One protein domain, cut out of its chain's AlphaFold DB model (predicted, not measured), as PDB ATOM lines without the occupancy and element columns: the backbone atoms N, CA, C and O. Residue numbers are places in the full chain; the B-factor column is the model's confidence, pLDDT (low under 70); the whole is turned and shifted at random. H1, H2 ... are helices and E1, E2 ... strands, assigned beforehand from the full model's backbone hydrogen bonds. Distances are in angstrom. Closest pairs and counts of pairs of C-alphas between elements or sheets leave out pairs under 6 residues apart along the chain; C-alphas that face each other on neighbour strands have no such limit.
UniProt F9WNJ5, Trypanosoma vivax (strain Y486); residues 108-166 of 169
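AT A GLANCE: This is residues 108 to 166 of the 169 residues of a protein of Trypanosoma vivax (strain Y486) (UniProt F9WNJ5). Two small parts make a loose, flat shape: a hairpin of strands E3 and E4 at one end of the longest axis, and, away from it, a parallel pair of short strands, E1 and E2, with helix H1 at the other end. The chain between H1 and E3 spans the distance as a drawn-out link, and residues 113 to 127 between E1 and E2 form a long stretch with no named element. The printed part has 59 residues, with one named helix and four named strands in the order E1, E2, H1, E3, E4; under half of the residues, 26, are in named elements, and the class is mixed, helices and strands. One sheet is E1 beside E2, parallel, and the other is E3 beside E4, antiparallel. The whole is loose, with a radius of gyration of the C-alphas of 13.8 A and spans of 42 by 30 by 15 A.

HOW THE PARTS SIT: E3, residues 155 to 159, and E4, residues 162 to 165, form a hairpin of antiparallel neighbour strands, with 149 degrees between their directions. The C-alphas of Arg 157 and Gly 163 face each other at 4.2 A. N 156 and O 164 are within hydrogen-bond range at 2.8 A, and so are N 164 and O 156 at 2.8 A. E1, residues 110 to 112, and E2, residues 128 to 130, are parallel neighbours, with 20 degrees between their directions. The C-alphas of Tyr 111 and Val 129 face each other at 4.7 A. N 111 and O 128 are 2.9 A apart, and N 130 and O 111 2.8 A, both within hydrogen-bond range. Both E1 and E2 are apart from E3 and from E4. H1, residues 134 to 144, follows E2 after a tight link; it is apart from E1 and from E4. In H1 every O i to N i+4 pair is within hydrogen-bond range.

IN THESE COORDINATES: E3 is 11.9 A long from first to last C-alpha, and E4 is 10.6 A long and ends at C-alpha 165 at (30.566, 11.908, -13.497). E1 begins at C-alpha 110 at (42.113, 16.069, -13.402) and is 6.8 A long; E2 is 6.5 A long. H1 is 15.3 A long and begins at C-alpha 134 at (57.511, 15.774, -3.605).

THE WHOLE: The two C-alphas farthest apart are those of Glu 135 and Lys 160, at 42.2 A, while those of Cys 108 and Ser 166, first and last printed, are 8.5 A apart. The printed part has no cut. The link E1 to E2, 15 residues, is long; H1 to E3, 10 residues, is short; E3 to E4 is tight. The mean pLDDT of the printed part is 81.0, and residues 116 to 118 and 146 to 150 are under 70.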
ATOM      1  N   CYS A 108      37.215  18.086 -15.070       80.94
ATOM      2  CA  CYS A 108      37.135  18.791 -13.780       80.94
ATOM      3  C   CYS A 108      37.767  18.045 -12.595       80.94
ATOM      4  O   CYS A 108      37.996  18.657 -11.547       80.94
ATOM      5  N   SER A 109      38.069  16.765 -12.776       82.38
ATOM      6  CA  SER A 109      38.641  15.889 -11.753       82.38
ATOM      7  C   SER A 109      40.141  15.661 -11.946       82.38
ATOM      8  O   SER A 109      40.790  15.096 -11.065       82.38
ATOM      9  N   PHE A 110      40.691  16.118 -13.078       83.06
ATOM     10  CA  PHE A 110      42.113  16.069 -13.402       83.06
ATOM     11  C   PHE A 110      42.810  17.386 -13.072       83.06
ATOM     12  O   PHE A 110      42.338  18.457 -13.447       83.06
ATOM     13  N   TYR A 111      43.941  17.323 -12.385       81.88
ATOM     14  CA  TYR A 111      44.717  18.496 -12.010       81.88
ATOM     15  C   TYR A 111      46.167  18.279 -12.409       81.88
ATOM     16  O   TYR A 111      46.796  17.334 -11.954       81.88
ATOM     17  N   ASP A 112      46.702  19.173 -13.227       83.19
ATOM     18  CA  ASP A 112      48.134  19.246 -13.492       83.19
ATOM     19  C   ASP A 112      48.730  20.365 -12.635       83.19
ATOM     20  O   ASP A 112      48.256  21.501 -12.703       83.19
ATOM     21  N   LEU A 113      49.709  20.067 -11.780       81.50
ATOM     22  CA  LEU A 113      50.209  21.060 -10.820       81.50
ATOM     23  C   LEU A 113      51.419  21.854 -11.307       81.50
ATOM     24  O   LEU A 113      51.674  22.932 -10.771       81.50
ATOM     25  N   ARG A 114      52.155  21.366 -12.310       77.00
ATOM     26  CA  ARG A 114      53.433  21.981 -12.710       77.00
ATOM     27  C   ARG A 114      53.504  22.342 -14.180       77.00
ATOM     28  O   ARG A 114      53.958  23.436 -14.502       77.00
ATOM     29  N   VAL A 115      53.115  21.435 -15.074       71.50
ATOM     30  CA  VAL A 115      53.341  21.589 -16.515       71.50
ATOM     31  C   VAL A 115      52.291  20.796 -17.276       71.50
ATOM     32  O   VAL A 115      52.352  19.575 -17.272       71.50
ATOM     33  N   GLY A 116      51.405  21.457 -18.025       67.69
ATOM     34  CA  GLY A 116      50.548  20.743 -18.971       67.69
ATOM     35  C   GLY A 116      49.150  21.317 -19.143       67.69
ATOM     36  O   GLY A 116      48.933  22.527 -19.139       67.69
ATOM     37  N   TYR A 117      48.205  20.407 -19.368       61.69
ATOM     38  CA  TYR A 117      46.798  20.699 -19.620       61.69
ATOM     39  C   TYR A 117      46.057  20.917 -18.292       61.69
ATOM     40  O   TYR A 117      46.210  20.128 -17.367       61.69
ATOM     41  N   LEU A 118      45.231  21.969 -18.199       69.31
ATOM     42  CA  LEU A 118      44.431  22.306 -17.006       69.31
ATOM     43  C   LEU A 118      45.245  22.580 -15.729       69.31
ATOM     44  O   LEU A 118      44.869  22.145 -14.638       69.31
ATOM     45  N   THR A 119      46.318  23.367 -15.844       78.81
ATOM     46  CA  THR A 119      47.043  23.878 -14.674       78.81
ATOM     47  C   THR A 119      46.147  24.778 -13.827       78.81
ATOM     48  O   THR A 119      45.730  25.853 -14.261       78.81
ATOM     49  N   ARG A 120      45.815  24.333 -12.612       76.56
ATOM     50  CA  ARG A 120      44.929  25.060 -11.691       76.56
ATOM     51  C   ARG A 120      45.158  24.651 -10.235       76.56
ATOM     52  O   ARG A 120      45.614  23.535  -9.989       76.56
ATOM     53  N   PRO A 121      44.776  25.501  -9.262       79.56
ATOM     54  CA  PRO A 121      44.875  25.154  -7.850       79.56
ATOM     55  C   PRO A 121      44.078  23.892  -7.507       79.56
ATOM     56  O   PRO A 121      42.937  23.729  -7.952       79.56
ATOM     57  N   LEU A 122      44.667  23.035  -6.674       80.44
ATOM     58  CA  LEU A 122      44.063  21.787  -6.219       80.44
ATOM     59  C   LEU A 122      42.765  22.049  -5.442       80.44
ATOM     60  O   LEU A 122      42.720  22.890  -4.536       80.44
ATOM     61  N   ARG A 123      41.711  21.300  -5.765       78.69
ATOM     62  CA  ARG A 123      40.400  21.355  -5.099       78.69
ATOM     63  C   ARG A 123      40.085  20.018  -4.431       78.69
ATOM     64  O   ARG A 123      40.675  19.003  -4.782       78.69
ATOM     65  N   ASN A 124      39.124  20.017  -3.507       77.12
ATOM     66  CA  ASN A 124      38.681  18.796  -2.810       77.12
ATOM     67  C   ASN A 124      38.044  17.765  -3.760       77.12
ATOM     68  O   ASN A 124      37.881  16.606  -3.414       77.12
ATOM     69  N   SER A 125      37.699  18.217  -4.961       75.12
ATOM     70  CA  SER A 125      37.159  17.457  -6.073       75.12
ATOM     71  C   SER A 125      38.187  16.706  -6.920       75.12
ATOM     72  O   SER A 125      37.809  16.060  -7.900       75.12
ATOM     73  N   ALA A 126      39.481  16.854  -6.633       79.44
ATOM     74  CA  ALA A 126      40.512  16.182  -7.405       79.44
ATOM     75  C   ALA A 126      40.373  14.662  -7.268       79.44
ATOM     76  O   ALA A 126      40.285  14.144  -6.160       79.44
ATOM     77  N   VAL A 127      40.358  13.979  -8.413       80.12
ATOM     78  CA  VAL A 127      40.457  12.513  -8.511       80.12
ATOM     79  C   VAL A 127      41.862  12.114  -8.955       80.12
ATOM     80  O   VAL A 127      42.378  11.052  -8.613       80.12
ATOM     81  N   VAL A 128      42.486  12.978  -9.756       81.06
ATOM     82  CA  VAL A 128      43.785  12.733 -10.364       81.06
ATOM     83  C   VAL A 128      44.627  13.985 -10.281       81.06
ATOM     84  O   VAL A 128      44.170  15.066 -10.658       81.06
ATOM     85  N   VAL A 129      45.867  13.816  -9.837       82.19
ATOM     86  CA  VAL A 129      46.850  14.890  -9.773       82.19
ATOM     87  C   VAL A 129      48.111  14.444 -10.509       82.19
ATOM     88  O   VAL A 129      48.710  13.422 -10.193       82.19
ATOM     89  N   HIS A 130      48.493  15.191 -11.533       80.62
ATOM     90  CA  HIS A 130      49.542  14.833 -12.476       80.62
ATOM     91  C   HIS A 130      50.695  15.838 -12.445       80.62
ATOM     92  O   HIS A 130      50.539  16.969 -11.982       80.62
ATOM     93  N   HIS A 131      51.866  15.388 -12.911       81.25
ATOM     94  CA  HIS A 131      53.132  16.133 -12.858       81.25
ATOM     95  C   HIS A 131      53.457  16.699 -11.468       81.25
ATOM     96  O   HIS A 131      53.941  17.822 -11.341       81.25
ATOM     97  N   VAL A 132      53.213  15.903 -10.426       82.38
ATOM     98  CA  VAL A 132      53.518  16.280  -9.045       82.38
ATOM     99  C   VAL A 132      54.988  16.033  -8.710       82.38
ATOM    100  O   VAL A 132      55.560  15.002  -9.079       82.38
ATOM    101  N   GLY A 133      55.601  16.979  -8.004       85.12
ATOM    102  CA  GLY A 133      56.839  16.755  -7.258       85.12
ATOM    103  C   GLY A 133      56.565  16.435  -5.788       85.12
ATOM    104  O   GLY A 133      55.428  16.500  -5.328       85.12
ATOM    105  N   GLU A 134      57.619  16.130  -5.032       86.56
ATOM    106  CA  GLU A 134      57.511  15.774  -3.605       86.56
ATOM    107  C   GLU A 134      56.843  16.872  -2.762       86.56
ATOM    108  O   GLU A 134      56.007  16.586  -1.907       86.56
ATOM    109  N   GLU A 135      57.153  18.141  -3.035       85.56
ATOM    110  CA  GLU A 135      56.525  19.268  -2.337       85.56
ATOM    111  C   GLU A 135      55.019  19.354  -2.614       85.56
ATOM    112  O   GLU A 135      54.236  19.579  -1.690       85.56
ATOM    113  N   ASP A 136      54.598  19.119  -3.859       84.62
ATOM    114  CA  ASP A 136      53.176  19.149  -4.206       84.62
ATOM    115  C   ASP A 136      52.433  17.992  -3.543       84.62
ATOM    116  O   ASP A 136      51.280  18.149  -3.149       84.62
ATOM    117  N   TYR A 137      53.099  16.840  -3.395       82.94
ATOM    118  CA  TYR A 137      52.558  15.704  -2.660       82.94
ATOM    119  C   TYR A 137      52.327  16.074  -1.197       82.94
ATOM    120  O   TYR A 137      51.236  15.843  -0.688       82.94
ATOM    121  N   ARG A 138      53.292  16.733  -0.537       84.50
ATOM    122  CA  ARG A 138      53.105  17.235   0.834       84.50
ATOM    123  C   ARG A 138      51.909  18.186   0.925       84.50
ATOM    124  O   ARG A 138      51.058  18.007   1.786       84.50
ATOM    125  N   VAL A 139      51.803  19.153   0.010       83.44
ATOM    126  CA  VAL A 139      50.668  20.096  -0.034       83.44
ATOM    127  C   VAL A 139      49.338  19.374  -0.268       83.44
ATOM    128  O   VAL A 139      48.325  19.742   0.327       83.44
ATOM    129  N   ALA A 140      49.319  18.350  -1.124       81.69
ATOM    130  CA  ALA A 140      48.137  17.535  -1.360       81.69
ATOM    131  C   ALA A 140      47.753  16.741  -0.103       81.69
ATOM    132  O   ALA A 140      46.601  16.809   0.315       81.69
ATOM    133  N   MET A 141      48.706  16.058   0.532       82.88
ATOM    134  CA  MET A 141      48.476  15.308   1.768       82.88
ATOM    135  C   MET A 141      47.918  16.210   2.872       82.88
ATOM    136  O   MET A 141      46.852  15.899   3.397       82.88
ATOM    137  N   ASP A 142      48.533  17.372   3.123       84.81
ATOM    138  CA  ASP A 142      48.049  18.356   4.108       84.81
ATOM    139  C   ASP A 142      46.611  18.819   3.792       84.81
ATOM    140  O   ASP A 142      45.783  19.021   4.683       84.81
ATOM    141  N   LYS A 143      46.279  18.987   2.502       81.19
ATOM    142  CA  LYS A 143      44.938  19.402   2.063       81.19
ATOM    143  C   LYS A 143      43.890  18.311   2.293       81.19
ATOM    144  O   LYS A 143      42.758  18.630   2.660       81.19
ATOM    145  N   PHE A 144      44.230  17.052   2.021       78.75
ATOM    146  CA  PHE A 144      43.279  15.937   2.043       78.75
ATOM    147  C   PHE A 144      43.202  15.211   3.391       78.75
ATOM    148  O   PHE A 144      42.212  14.523   3.626       78.75
ATOM    149  N   GLU A 145      44.165  15.409   4.297       78.75
ATOM    150  CA  GLU A 145      44.234  14.757   5.616       78.75
ATOM    151  C   GLU A 145      42.946  14.916   6.440       78.75
ATOM    152  O   GLU A 145      42.496  13.980   7.096       78.75
ATOM    153  N   ASN A 146      42.302  16.084   6.355       68.50
ATOM    154  CA  ASN A 146      41.103  16.407   7.132       68.50
ATOM    155  C   ASN A 146      39.790  16.277   6.339       68.50
ATOM    156  O   ASN A 146      38.725  16.670   6.828       68.50
ATOM    157  N   VAL A 147      39.824  15.736   5.116       67.50
ATOM    158  CA  VAL A 147      38.614  15.528   4.308       67.50
ATOM    159  C   VAL A 147      37.923  14.249   4.783       67.50
ATOM    160  O   VAL A 147      38.195  13.147   4.320       67.50
ATOM    161  N   THR A 148      37.022  14.400   5.753       56.22
ATOM    162  CA  THR A 148      36.381  13.279   6.463       56.22
ATOM    163  C   THR A 148      35.212  12.642   5.709       56.22
ATOM    164  O   THR A 148      34.908  11.470   5.928       56.22
ATOM    165  N   ALA A 149      34.580  13.370   4.789       56.41
ATOM    166  CA  ALA A 149      33.595  12.848   3.848       56.41
ATOM    167  C   ALA A 149      33.331  13.897   2.762       56.41
ATOM    168  O   ALA A 149      32.989  15.034   3.078       56.41
ATOM    169  N   SER A 150      33.464  13.523   1.489       64.88
ATOM    170  CA  SER A 150      32.787  14.247   0.411       64.88
ATOM    171  C   SER A 150      31.521  13.479   0.056       64.88
ATOM    172  O   SER A 150      31.518  12.247   0.112       64.88
ATOM    173  N   ASP A 151      30.461  14.170  -0.344       71.88
ATOM    174  CA  ASP A 151      29.384  13.486  -1.052       71.88
ATOM    175  C   ASP A 151      29.933  12.942  -2.382       71.88
ATOM    176  O   ASP A 151      30.827  13.558  -2.980       71.88
ATOM    177  N   PRO A 152      29.479  11.756  -2.829       78.12
ATOM    178  CA  PRO A 152      29.845  11.264  -4.143       78.12
ATOM    179  C   PRO A 152      29.281  12.208  -5.198       78.12
ATOM    180  O   PRO A 152      28.139  12.665  -5.109       78.12
ATOM    181  N   ARG A 153      30.056  12.441  -6.250       83.75
ATOM    182  CA  ARG A 153      29.554  13.145  -7.423       83.75
ATOM    183  C   ARG A 153      28.418  12.374  -8.064       83.75
ATOM    184  O   ARG A 153      28.353  11.139  -8.027       83.75
ATOM    185  N   HIS A 154      27.558  13.113  -8.751       88.25
ATOM    186  CA  HIS A 154      26.471  12.511  -9.496       88.25
ATOM    187  C   HIS A 154      27.009  11.734 -10.710       88.25
ATOM    188  O   HIS A 154      27.553  12.308 -11.659       88.25
ATOM    189  N   LEU A 155      26.836  10.410 -10.684       91.38
ATOM    190  CA  LEU A 155      27.110   9.527 -11.814       91.38
ATOM    191  C   LEU A 155      25.877   9.461 -12.721       91.38
ATOM    192  O   LEU A 155      24.893   8.785 -12.421       91.38
ATOM    193  N   THR A 156      25.941  10.125 -13.869       93.75
ATOM    194  CA  THR A 156      24.866  10.100 -14.862       93.75
ATOM    195  C   THR A 156      25.061   8.930 -15.815       93.75
ATOM    196  O   THR A 156      26.100   8.803 -16.464       93.75
ATOM    197  N   ARG A 157      24.038   8.085 -15.968       94.81
ATOM    198  CA  ARG A 157      24.014   7.062 -17.018       94.81
ATOM    199  C   ARG A 157      23.728   7.721 -18.368       94.81
ATOM    200  O   ARG A 157      22.650   8.266 -18.566       94.81
ATOM    201  N   ILE A 158      24.675   7.624 -19.298       94.25
ATOM    202  CA  ILE A 158      24.580   8.248 -20.631       94.25
ATOM    203  C   ILE A 158      24.375   7.228 -21.759       94.25
ATOM    204  O   ILE A 158      24.214   7.599 -22.916       94.25
ATOM    205  N   GLY A 159      24.369   5.934 -21.433       91.75
ATOM    206  CA  GLY A 159      24.120   4.867 -22.391       91.75
ATOM    207  C   GLY A 159      24.029   3.489 -21.741       91.75
ATOM    208  O   GLY A 159      24.098   3.319 -20.516       91.75
ATOM    209  N   LYS A 160      23.864   2.457 -22.571       91.94
ATOM    210  CA  LYS A 160      23.975   1.071 -22.110       91.94
ATOM    211  C   LYS A 160      25.444   0.778 -21.792       91.94
ATOM    212  O   LYS A 160      26.276   0.866 -22.682       91.94
ATOM    213  N   GLY A 161      25.738   0.442 -20.535       93.38
ATOM    214  CA  GLY A 161      27.106   0.159 -20.089       93.38
ATOM    215  C   GLY A 161      28.018   1.388 -20.045       93.38
ATOM    216  O   GLY A 161      29.231   1.218 -20.045       93.38
ATOM    217  N   VAL A 162      27.465   2.610 -20.042       95.94
ATOM    218  CA  VAL A 162      28.260   3.844 -19.989       95.94
ATOM    219  C   VAL A 162      27.657   4.842 -19.002       95.94
ATOM    220  O   VAL A 162      26.472   5.190 -19.096       95.94
ATOM    221  N   GLY A 163      28.489   5.329 -18.086       95.75
ATOM    222  CA  GLY A 163      28.196   6.425 -17.167       95.75
ATOM    223  C   GLY A 163      29.239   7.537 -17.259       95.75
ATOM    224  O   GLY A 163      30.305   7.354 -17.842       95.75
ATOM    225  N   ARG A 164      28.930   8.703 -16.695       93.75
ATOM    226  CA  ARG A 164      29.823   9.864 -16.629       93.75
ATOM    227  C   ARG A 164      29.595  10.631 -15.333       93.75
ATOM    228  O   ARG A 164      28.444  10.889 -14.984       93.75
ATOM    229  N   PHE A 165      30.669  11.022 -14.655       90.19
ATOM    230  CA  PHE A 165      30.566  11.908 -13.497       90.19
ATOM    231  C   PHE A 165      30.333  13.363 -13.911       90.19
ATOM    232  O   PHE A 165      30.914  13.842 -14.889       90.19
ATOM    233  N   SER A 166      29.482  14.071 -13.165       85.19
ATOM    234  CA  SER A 166      29.267  15.506 -13.339       85.19
ATOM    235  C   SER A 166      30.406  16.341 -12.753       85.19
ATOM    236  O   SER A 166      31.013  15.978 -11.748       85.19
TER     237      SER A 166